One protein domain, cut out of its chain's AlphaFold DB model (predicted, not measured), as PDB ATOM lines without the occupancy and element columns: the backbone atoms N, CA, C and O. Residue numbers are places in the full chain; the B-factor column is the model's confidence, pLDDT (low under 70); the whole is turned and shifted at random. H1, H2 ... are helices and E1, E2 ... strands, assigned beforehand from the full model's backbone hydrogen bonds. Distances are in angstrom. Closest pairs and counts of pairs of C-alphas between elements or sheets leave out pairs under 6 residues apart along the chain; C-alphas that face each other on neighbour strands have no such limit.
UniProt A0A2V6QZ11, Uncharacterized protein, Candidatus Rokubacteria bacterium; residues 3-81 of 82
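AT A GLANCE: This is residues 3 to 81 of the 82 residues of an uncharacterized protein of Candidatus Rokubacteria bacterium (UniProt A0A2V6QZ11). One end of this elongated model holds the strand pair E1 and E2 with loop 6 to 24; H1 runs from there toward the other end, where E3 and E4 pair, with H2 between the pairs along the length. The 79 printed residues, under half in named elements, run E1 E2 H1 E3 H2 E4, mixed, both sheets parallel. It is only just loose, close to compact: radius of gyration of the C-alphas 14.3 A, spans 46 by 28 by 19 A.

IN THESE COORDINATES: E1, residues 3 to 5, begins at C-alpha (22.091, -13.851, 24.042). E2 is 25 to 29, 12.2 A; H1 32 to 45, 20.2 A; E3 53 to 56; H2 64 to 70, 11.4 A. E4, 78 to 81, ends at (31.347, 8.740, 32.148).

HOW THE PARTS SIT: C-alphas 3 and 26 face each other at 5.4 A, 53 and 78 at 4.9 A; neither pair has N and O within hydrogen-bond range. E3, H2, E4 form a strand-helix-strand unit, parallel strands joined through a helix, its crossover right-handed. H1, with residue 32 alone, only just touches H2, with 3 pairs of C-alphas within 8 A; Ala 32 and Leu 67 are closest, C-alphas 5.3 A apart. Every O i to N i+4 pair is within range in H1, in H2 1 of 3, and 1 of 4 i+3 pairs.

THE WHOLE: The printed part has no cut. E1 to E2 is a long link; residues 44 to 49 stand free. Residues 56 to 81 have pLDDT under 70.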
ATOM      1  N   THR A   3      21.695 -15.180  24.505       82.00
ATOM      2  CA  THR A   3      22.091 -13.851  24.042       82.00
ATOM      3  C   THR A   3      23.038 -13.258  25.071       82.00
ATOM      4  O   THR A   3      22.767 -13.293  26.270       82.00
ATOM      5  N   ALA A   4      24.185 -12.777  24.614       77.12
ATOM      6  CA  ALA A   4      25.223 -12.224  25.473       77.12
ATOM      7  C   ALA A   4      25.788 -10.957  24.833       77.12
ATOM      8  O   ALA A   4      25.697 -10.790  23.621       77.12
ATOM      9  N   VAL A   5      26.347 -10.081  25.661       79.75
ATOM     10  CA  VAL A   5      27.148  -8.922  25.247       79.75
ATOM     11  C   VAL A   5      28.598  -9.305  25.508       79.75
ATOM     12  O   VAL A   5      28.889  -9.776  26.607       79.75
ATOM     13  N   ASP A   6      29.468  -9.165  24.509       79.00
ATOM     14  CA  ASP A   6      30.877  -9.578  24.575       79.00
ATOM     15  C   ASP A   6      31.068 -10.987  25.187       79.00
ATOM     16  O   ASP A   6      31.549 -11.152  26.316       79.00
ATOM     17  N   PRO A   7      30.623 -12.048  24.487       82.50
ATOM     18  CA  PRO A   7      30.707 -13.411  25.002       82.50
ATOM     19  C   PRO A   7      32.145 -13.928  25.147       82.50
ATOM     20  O   PRO A   7      32.358 -14.853  25.931       82.50
ATOM     21  N   GLU A   8      33.118 -13.345  24.441       83.81
ATOM     22  CA  GLU A   8      34.543 -13.645  24.633       83.81
ATOM     23  C   GLU A   8      35.050 -13.024  25.942       83.81
ATOM     24  O   GLU A   8      35.552 -13.746  26.806       83.81
ATOM     25  N   GLY A   9      34.831 -11.721  26.156       78.25
ATOM     26  CA  GLY A   9      35.215 -11.034  27.395       78.25
ATOM     27  C   GLY A   9      34.464 -11.529  28.636       78.25
ATOM     28  O   GLY A   9      34.993 -11.483  29.748       78.25
ATOM     29  N   SER A  10      33.257 -12.067  28.451       78.12
ATOM     30  CA  SER A  10      32.466 -12.716  29.505       78.12
ATOM     31  C   SER A  10      32.875 -14.172  29.775       78.12
ATOM     32  O   SER A  10      32.384 -14.778  30.726       78.12
ATOM     33  N   GLY A  11      33.758 -14.757  28.958       82.19
ATOM     34  CA  GLY A  11      34.233 -16.135  29.115       82.19
ATOM     35  C   GLY A  11      33.224 -17.214  28.710       82.19
ATOM     36  O   GLY A  11      33.409 -18.381  29.057       82.19
ATOM     37  N   PHE A  12      32.164 -16.855  27.979       81.44
ATOM     38  CA  PHE A  12      31.193 -17.820  27.457       81.44
ATOM     39  C   PHE A  12      31.757 -18.637  26.292       81.44
ATOM     40  O   PHE A  12      31.424 -19.813  26.152       81.44
ATOM     41  N   VAL A  13      32.601 -18.025  25.458       83.81
ATOM     42  CA  VAL A  13      33.249 -18.679  24.314       83.81
ATOM     43  C   VAL A  13      34.726 -18.297  24.251       83.81
ATOM     44  O   VAL A  13      35.111 -17.223  24.701       83.81
ATOM     45  N   LYS A  14      35.564 -19.176  23.687       83.38
ATOM     46  CA  LYS A  14      36.992 -18.872  23.454       83.38
ATOM     47  C   LYS A  14      37.244 -18.067  22.178       83.38
ATOM     48  O   LYS A  14      38.265 -17.402  22.081       83.38
ATOM     49  N   SER A  15      36.375 -18.221  21.180       80.19
ATOM     50  CA  SER A  15      36.451 -17.546  19.885       80.19
ATOM     51  C   SER A  15      35.105 -17.654  19.174       80.19
ATOM     52  O   SER A  15      34.467 -18.708  19.234       80.19
ATOM     53  N   PHE A  16      34.704 -16.623  18.434       81.06
ATOM     54  CA  PHE A  16      33.520 -16.686  17.569       81.06
ATOM     55  C   PHE A  16      33.602 -17.738  16.458       81.06
ATOM     56  O   PHE A  16      32.598 -18.375  16.149       81.06
ATOM     57  N   ALA A  17      34.782 -17.947  15.865       83.44
ATOM     58  CA  ALA A  17      34.942 -18.915  14.779       83.44
ATOM     59  C   ALA A  17      34.834 -20.363  15.283       83.44
ATOM     60  O   ALA A  17      34.342 -21.239  14.576       83.44
ATOM     61  N   HIS A  18      35.295 -20.611  16.512       82.88
ATOM     62  CA  HIS A  18      35.314 -21.931  17.137       82.88
ATOM     63  C   HIS A  18      35.002 -21.800  18.638       82.88
ATOM     64  O   HIS A  18      35.926 -21.744  19.455       82.88
ATOM     65  N   PRO A  19      33.713 -21.775  19.034       79.56
ATOM     66  CA  PRO A  19      33.312 -21.474  20.412       79.56
ATOM     67  C   PRO A  19      33.783 -22.507  21.443       79.56
ATOM     68  O   PRO A  19      33.874 -22.192  22.628       79.56
ATOM     69  N   GLY A  20      34.127 -23.727  21.009       81.81
ATOM     70  CA  GLY A  20      34.729 -24.760  21.860       81.81
ATOM     71  C   GLY A  20      33.776 -25.393  22.882       81.81
ATOM     72  O   GLY A  20      34.205 -26.230  23.672       81.81
ATOM     73  N   ALA A  21      32.495 -25.020  22.856       78.69
ATOM     74  CA  ALA A  21      31.428 -25.548  23.697       78.69
ATOM     75  C   ALA A  21      30.153 -25.768  22.863       78.69
ATOM     76  O   ALA A  21      30.000 -25.194  21.785       78.69
ATOM     77  N   ASN A  22      29.215 -26.572  23.373       85.75
ATOM     78  CA  ASN A  22      27.911 -26.798  22.738       85.75
ATOM     79  C   ASN A  22      26.932 -25.652  23.066       85.75
ATOM     80  O   ASN A  22      25.894 -25.852  23.697       85.75
ATOM     81  N   ILE A  23      27.325 -24.426  22.719       79.38
ATOM     82  CA  ILE A  23      26.565 -23.201  22.970       79.38
ATOM     83  C   ILE A  23      26.235 -22.570  21.622       79.38
ATOM     84  O   ILE A  23      27.115 -22.347  20.794       79.38
ATOM     85  N   THR A  24      24.955 -22.269  21.416       80.94
ATOM     86  CA  THR A  24      24.448 -21.536  20.254       80.94
ATOM     87  C   THR A  24      23.687 -20.300  20.709       80.94
ATOM     88  O   THR A  24      23.077 -20.265  21.789       80.94
ATOM     89  N   GLY A  25      23.714 -19.265  19.879       86.69
ATOM     90  CA  GLY A  25      23.155 -17.983  20.250       86.69
ATOM     91  C   GLY A  25      23.409 -16.903  19.219       86.69
ATOM     92  O   GLY A  25      23.967 -17.155  18.154       86.69
ATOM     93  N   LEU A  26      22.990 -15.697  19.579       85.12
ATOM     94  CA  LEU A  26      23.270 -14.473  18.846       85.12
ATOM     95  C   LEU A  26      23.870 -13.474  19.830       85.12
ATOM     96  O   LEU A  26      23.412 -13.369  20.969       85.12
ATOM     97  N   THR A  27      24.877 -12.734  19.388       83.38
ATOM     98  CA  THR A  27      25.374 -11.558  20.101       83.38
ATOM     99  C   THR A  27      25.202 -10.341  19.210       83.38
ATOM    100  O   THR A  27      25.357 -10.430  17.993       83.38
ATOM    101  N   TRP A  28      24.849  -9.219  19.826       77.00
ATOM    102  CA  TRP A  28      24.848  -7.917  19.166       77.00
ATOM    103  C   TRP A  28      26.212  -7.223  19.279       77.00
ATOM    104  O   TRP A  28      26.551  -6.396  18.440       77.00
ATOM    105  N   ASP A  29      27.000  -7.575  20.297       77.44
ATOM    106  CA  ASP A  29      28.298  -6.970  20.579       77.44
ATOM    107  C   ASP A  29      29.382  -8.054  20.634       77.44
ATOM    108  O   ASP A  29      29.348  -8.972  21.462       77.44
ATOM    109  N   ILE A  30      30.330  -7.953  19.710       75.81
ATOM    110  CA  ILE A  30      31.489  -8.841  19.550       75.81
ATOM    111  C   ILE A  30      32.723  -8.326  20.315       75.81
ATOM    112  O   ILE A  30      33.820  -8.854  20.154       75.81
ATOM    113  N   GLY A  31      32.537  -7.336  21.193       73.25
ATOM    114  CA  GLY A  31      33.551  -6.852  22.119       73.25
ATOM    115  C   GLY A  31      34.581  -5.942  21.451       73.25
ATOM    116  O   GLY A  31      34.312  -5.274  20.449       73.25
ATOM    117  N   ALA A  32      35.782  -5.897  22.029       70.44
ATOM    118  CA  ALA A  32      36.827  -4.926  21.688       70.44
ATOM    119  C   ALA A  32      37.227  -4.924  20.205       70.44
ATOM    120  O   ALA A  32      37.502  -3.863  19.647       70.44
ATOM    121  N   GLN A  33      37.183  -6.084  19.544       74.31
ATOM    122  CA  GLN A  33      37.575  -6.232  18.138       74.31
ATOM    123  C   GLN A  33      36.748  -5.336  17.206       74.31
ATOM    124  O   GLN A  33      37.279  -4.765  16.254       74.31
ATOM    125  N   MET A  34      35.452  -5.179  17.489       82.94
ATOM    126  CA  MET A  34      34.580  -4.345  16.664       82.94
ATOM    127  C   MET A  34      34.759  -2.860  16.981       82.94
ATOM    128  O   MET A  34      34.772  -2.034  16.072       82.94
ATOM    129  N   TRP A  35      34.978  -2.524  18.254       77.69
ATOM    130  CA  TRP A  35      35.286  -1.158  18.679       77.69
ATOM    131  C   TRP A  35      36.599  -0.637  18.088       77.69
ATOM    132  O   TRP A  35      36.633   0.508  17.640       77.69
ATOM    133  N   GLY A  36      37.629  -1.482  17.980       80.12
ATOM    134  CA  GLY A  36      38.861  -1.147  17.261       80.12
ATOM    135  C   GLY A  36      38.598  -0.798  15.792       80.12
ATOM    136  O   GLY A  36      39.054   0.235  15.313       80.12
ATOM    137  N   LYS A  37      37.763  -1.582  15.098       84.69
ATOM    138  CA  LYS A  37      37.389  -1.309  13.699       84.69
ATOM    139  C   LYS A  37      36.553  -0.048  13.521       84.69
ATOM    140  O   LYS A  37      36.715   0.640  12.519       84.69
ATOM    141  N   TYR A  38      35.691   0.286  14.479       83.56
ATOM    142  CA  TYR A  38      34.974   1.561  14.446       83.56
ATOM    143  C   TYR A  38      35.919   2.758  14.587       83.56
ATOM    144  O   TYR A  38      35.701   3.765  13.918       83.56
ATOM    145  N   LEU A  39      36.968   2.652  15.409       80.81
ATOM    146  CA  LEU A  39      37.986   3.699  15.530       80.81
ATOM    147  C   LEU A  39      38.845   3.804  14.264       80.81
ATOM    148  O   LEU A  39      38.997   4.905  13.748       80.81
ATOM    149  N   GLU A  40      39.305   2.677  13.712       84.69
ATOM    150  CA  GLU A  40      40.020   2.656  12.424       84.69
ATOM    151  C   GLU A  40      39.185   3.319  11.311       84.69
ATOM    152  O   GLU A  40      39.678   4.151  10.555       84.69
ATOM    153  N   PHE A  41      37.887   3.018  11.250       88.62
ATOM    154  CA  PHE A  41      36.984   3.621  10.272       88.62
ATOM    155  C   PHE A  41      36.790   5.132  10.481       88.62
ATOM    156  O   PHE A  41      36.665   5.892   9.518       88.62
ATOM    157  N   LEU A  42      36.771   5.598  11.734       86.44
ATOM    158  CA  LEU A  42      36.710   7.028  12.044       86.44
ATOM    159  C   LEU A  42      37.987   7.762  11.611       86.44
ATOM    160  O   LEU A  42      37.887   8.879  11.097       86.44
ATOM    161  N   GLU A  43      39.153   7.133  11.763       84.38
ATOM    162  CA  GLU A  43      40.430   7.666  11.278       84.38
ATOM    163  C   GLU A  43      40.479   7.736   9.745       84.38
ATOM    164  O   GLU A  43      40.942   8.736   9.194       84.38
ATOM    165  N   GLU A  44      39.940   6.733   9.041       88.62
ATOM    166  CA  GLU A  44      39.839   6.756   7.575       88.62
ATOM    167  C   GLU A  44      38.950   7.901   7.063       88.62
ATOM    168  O   GLU A  44      39.268   8.537   6.056       88.62
ATOM    169  N   ILE A  45      37.843   8.194   7.754       91.12
ATOM    170  CA  ILE A  45      36.928   9.283   7.375       91.12
ATOM    171  C   ILE A  45      37.533  10.655   7.683       91.12
ATOM    172  O   ILE A  45      37.369  11.601   6.906       91.12
ATOM    173  N   SER A  46      38.186  10.798   8.836       87.12
ATOM    174  CA  SER A  46      38.725  12.073   9.300       87.12
ATOM    175  C   SER A  46      40.126  11.889   9.889       87.12
ATOM    176  O   SER A  46      40.282  11.770  11.103       87.12
ATOM    177  N   PRO A  47      41.176  11.954   9.054       82.12
ATOM    178  CA  PRO A  47      42.551  11.720   9.500       82.12
ATOM    179  C   PRO A  47      43.106  12.825  10.417       82.12
ATOM    180  O   PRO A  47      44.197  12.694  10.959       82.12
ATOM    181  N   THR A  48      42.387  13.941  10.590       85.19
ATOM    182  CA  THR A  48      42.746  15.020  11.529       85.19
ATOM    183  C   THR A  48      42.092  14.859  12.904       85.19
ATOM    184  O   THR A  48      42.328  15.682  13.796       85.19
ATOM    185  N   LEU A  49      41.267  13.823  13.091       76.75
ATOM    186  CA  LEU A  49      40.615  13.523  14.357       76.75
ATOM    187  C   LEU A  49      41.671  13.073  15.377       76.75
ATOM    188  O   LEU A  49      42.161  11.955  15.342       76.75
ATOM    189  N   SER A  50      42.027  13.967  16.297       74.94
ATOM    190  CA  SER A  50      43.016  13.695  17.354       74.94
ATOM    191  C   SER A  50      42.396  13.174  18.650       74.94
ATOM    192  O   SER A  50      43.121  12.725  19.532       74.94
ATOM    193  N   ARG A  51      41.069  13.293  18.801       75.38
ATOM    194  CA  ARG A  51      40.325  12.898  20.002       75.38
ATOM    195  C   ARG A  51      38.927  12.432  19.628       75.38
ATOM    196  O   ARG A  51      38.172  13.182  19.008       75.38
ATOM    197  N   ALA A  52      38.569  11.240  20.082       74.38
ATOM    198  CA  ALA A  52      37.202  10.743  20.091       74.38
ATOM    199  C   ALA A  52      36.705  10.650  21.541       74.38
ATOM    200  O   ALA A  52      37.498  10.510  22.475       74.38
ATOM    201  N   ALA A  53      35.391  10.751  21.737       77.19
ATOM    202  CA  ALA A  53      34.765  10.525  23.032       77.19
ATOM    203  C   ALA A  53      33.777   9.365  22.922       77.19
ATOM    204  O   ALA A  53      32.893   9.373  22.065       77.19
ATOM    205  N   LEU A  54      33.925   8.381  23.806       72.44
ATOM    206  CA  LEU A  54      32.976   7.285  23.967       72.44
ATOM    207  C   LEU A  54      32.045   7.631  25.128       72.44
ATOM    208  O   LEU A  54      32.486   7.770  26.269       72.44
ATOM    209  N   MET A  55      30.757   7.775  24.821       72.81
ATOM    210  CA  MET A  55      29.698   7.942  25.811       72.81
ATOM    211  C   MET A  55      28.893   6.648  25.872       72.81
ATOM    212  O   MET A  55      28.331   6.208  24.871       72.81
ATOM    213  N   TRP A  56      28.841   6.036  27.050       67.38
ATOM    214  CA  TRP A  56      28.162   4.763  27.256       67.38
ATOM    215  C   TRP A  56      27.399   4.769  28.581       67.38
ATOM    216  O   TRP A  56      27.889   5.284  29.583       67.38
ATOM    217  N   ILE A  57      26.217   4.148  28.596       66.38
ATOM    218  CA  ILE A  57      25.388   4.003  29.797       66.38
ATOM    219  C   ILE A  57      25.830   2.762  30.579       66.38
ATOM    220  O   ILE A  57      25.603   1.623  30.166       66.38
ATOM    221  N   LEU A  58      26.434   2.968  31.751       60.69
ATOM    222  CA  LEU A  58      26.833   1.878  32.642       60.69
ATOM    223  C   LEU A  58      25.649   1.382  33.478       60.69
ATOM    224  O   LEU A  58      25.519   1.682  34.664       60.69
ATOM    225  N   ILE A  59      24.815   0.536  32.880       56.12
ATOM    226  CA  ILE A  59      23.936  -0.339  33.662       56.12
ATOM    227  C   ILE A  59      24.850  -1.388  34.321       56.12
ATOM    228  O   ILE A  59      25.706  -1.968  33.655       56.12
ATOM    229  N   ARG A  60      24.778  -1.545  35.650       46.38
ATOM    230  CA  ARG A  60      25.737  -2.313  36.476       46.38
ATOM    231  C   ARG A  60      26.198  -3.648  35.833       46.38
ATOM    232  O   ARG A  60      25.390  -4.519  35.557       46.38
ATOM    233  N   GLU A  61      27.520  -3.721  35.650       51.12
ATOM    234  CA  GLU A  61      28.449  -4.784  35.204       51.12
ATOM    235  C   GLU A  61      27.948  -6.057  34.505       51.12
ATOM    236  O   GLU A  61      27.570  -7.030  35.148       51.12
ATOM    237  N   CYS A  62      28.221  -6.121  33.197       45.81
ATOM    238  CA  CYS A  62      28.717  -7.324  32.528       45.81
ATOM    239  C   CYS A  62      29.828  -6.889  31.535       45.81
ATOM    240  O   CYS A  62      29.575  -6.010  30.717       45.81
ATOM    241  N   GLY A  63      31.067  -7.396  31.652       48.75
ATOM    242  CA  GLY A  63      32.112  -7.253  30.606       48.75
ATOM    243  C   GLY A  63      33.068  -6.035  30.623       48.75
ATOM    244  O   GLY A  63      33.692  -5.728  29.614       48.75
ATOM    245  N   ARG A  64      33.242  -5.308  31.737       53.91
ATOM    246  CA  ARG A  64      33.872  -3.960  31.723       53.91
ATOM    247  C   ARG A  64      35.413  -3.886  31.607       53.91
ATOM    248  O   ARG A  64      35.937  -2.817  31.319       53.91
ATOM    249  N   ARG A  65      36.184  -4.956  31.851       49.47
ATOM    250  CA  ARG A  65      37.668  -4.853  31.937       49.47
ATOM    251  C   ARG A  65      38.421  -4.998  30.612       49.47
ATOM    252  O   ARG A  65      39.551  -4.526  30.549       49.47
ATOM    253  N   ALA A  66      37.836  -5.628  29.593       50.75
ATOM    254  CA  ALA A  66      38.514  -5.860  28.315       50.75
ATOM    255  C   ALA A  66      38.541  -4.589  27.448       50.75
ATOM    256  O   ALA A  66      39.614  -4.139  27.055       50.75
ATOM    257  N   LEU A  67      37.388  -3.927  27.281       53.88
ATOM    258  CA  LEU A  67      37.257  -2.702  26.476       53.88
ATOM    259  C   LEU A  67      38.132  -1.541  26.975       53.88
ATOM    260  O   LEU A  67      38.676  -0.787  26.172       53.88
ATOM    261  N   LEU A  68      38.303  -1.404  28.295       51.84
ATOM    262  CA  LEU A  68      39.086  -0.314  28.891       51.84
ATOM    263  C   LEU A  68      40.589  -0.434  28.635       51.84
ATOM    264  O   LEU A  68      41.279   0.578  28.625       51.84
ATOM    265  N   LYS A  69      41.100  -1.658  28.469       49.22
ATOM    266  CA  LYS A  69      42.543  -1.886  28.352       49.22
ATOM    267  C   LYS A  69      43.039  -1.746  26.915       49.22
ATOM    268  O   LYS A  69      44.169  -1.330  26.718       49.22
ATOM    269  N   GLU A  70      42.193  -2.067  25.942       51.50
ATOM    270  CA  GLU A  70      42.557  -2.061  24.518       51.50
ATOM    271  C   GLU A  70      42.364  -0.681  23.871       51.50
ATOM    272  O   GLU A  70      43.154  -0.251  23.044       51.50
ATOM    273  N   SER A  71      41.388   0.087  24.344       50.00
ATOM    274  CA  SER A  71      41.141   1.472  23.914       50.00
ATOM    275  C   SER A  71      42.063   2.526  24.544       50.00
ATOM    276  O   SER A  71      41.983   3.704  24.206       50.00
ATOM    277  N   GLN A  72      42.911   2.118  25.489       51.16
ATOM    278  CA  GLN A  72      43.980   2.955  26.029       51.16
ATOM    279  C   GLN A  72      45.229   2.948  25.142       51.16
ATOM    280  O   GLN A  72      46.052   3.849  25.281       51.16
ATOM    281  N   ASP A  73      45.348   1.980  24.226       45.34
ATOM    282  CA  ASP A  73      46.469   1.893  23.284       45.34
ATOM    283  C   ASP A  73      46.261   2.767  22.034       45.34
ATOM    284  O   ASP A  73      47.233   3.192  21.409       45.34
ATOM    285  N   THR A  74      45.016   3.124  21.702       44.69
ATOM    286  CA  THR A  74      44.702   3.983  20.551       44.69
ATOM    287  C   THR A  74      44.396   5.406  21.022       44.69
ATOM    288  O   THR A  74      43.277   5.726  21.413       44.69
ATOM    289  N   HIS A  75      45.444   6.236  21.042       40.62
ATOM    290  CA  HIS A  75      45.441   7.706  21.084       40.62
ATOM    291  C   HIS A  75      44.291   8.402  21.853       40.62
ATOM    292  O   HIS A  75      43.201   8.593  21.325       40.62
ATOM    293  N   ASP A  76      44.575   8.867  23.081       44.69
ATOM    294  CA  ASP A  76      43.882   9.957  23.807       44.69
ATOM    295  C   ASP A  76      42.348  10.044  23.634       44.69
ATOM    296  O   ASP A  76      41.763  11.117  23.441       44.69
ATOM    297  N   THR A  77      41.664   8.907  23.745       48.19
ATOM    298  CA  THR A  77      40.200   8.859  23.757       48.19
ATOM    299  C   THR A  77      39.685   9.330  25.122       48.19
ATOM    300  O   THR A  77      39.970   8.735  26.164       48.19
ATOM    301  N   LEU A  78      38.929  10.434  25.138       44.12
ATOM    302  CA  LEU A  78      38.341  10.994  26.356       44.12
ATOM    303  C   LEU A  78      37.081  10.205  26.729       44.12
ATOM    304  O   LEU A  78      36.034  10.332  26.097       44.12
ATOM    305  N   TYR A  79      37.171   9.413  27.793       50.97
ATOM    306  CA  TYR A  79      36.019   8.736  28.382       50.97
ATOM    307  C   TYR A  79      35.155   9.722  29.167       50.97
ATOM    308  O   TYR A  79      35.547  10.175  30.244       50.97
ATOM    309  N   VAL A  80      33.965  10.039  28.652       37.84
ATOM    310  CA  VAL A  80      32.962  10.815  29.394       37.84
ATOM    311  C   VAL A  80      31.989   9.833  30.036       37.84
ATOM    312  O   VAL A  80      31.093   9.296  29.389       37.84
ATOM    313  N   CYS A  81      32.214   9.569  31.320       36.72
ATOM    314  CA  CYS A  81      31.347   8.740  32.148       36.72
ATOM    315  C   CYS A  81      30.205   9.605  32.703       36.72
ATOM    316  O   CYS A  81      30.478  10.597  33.381       36.72
TER     317      CYS A  81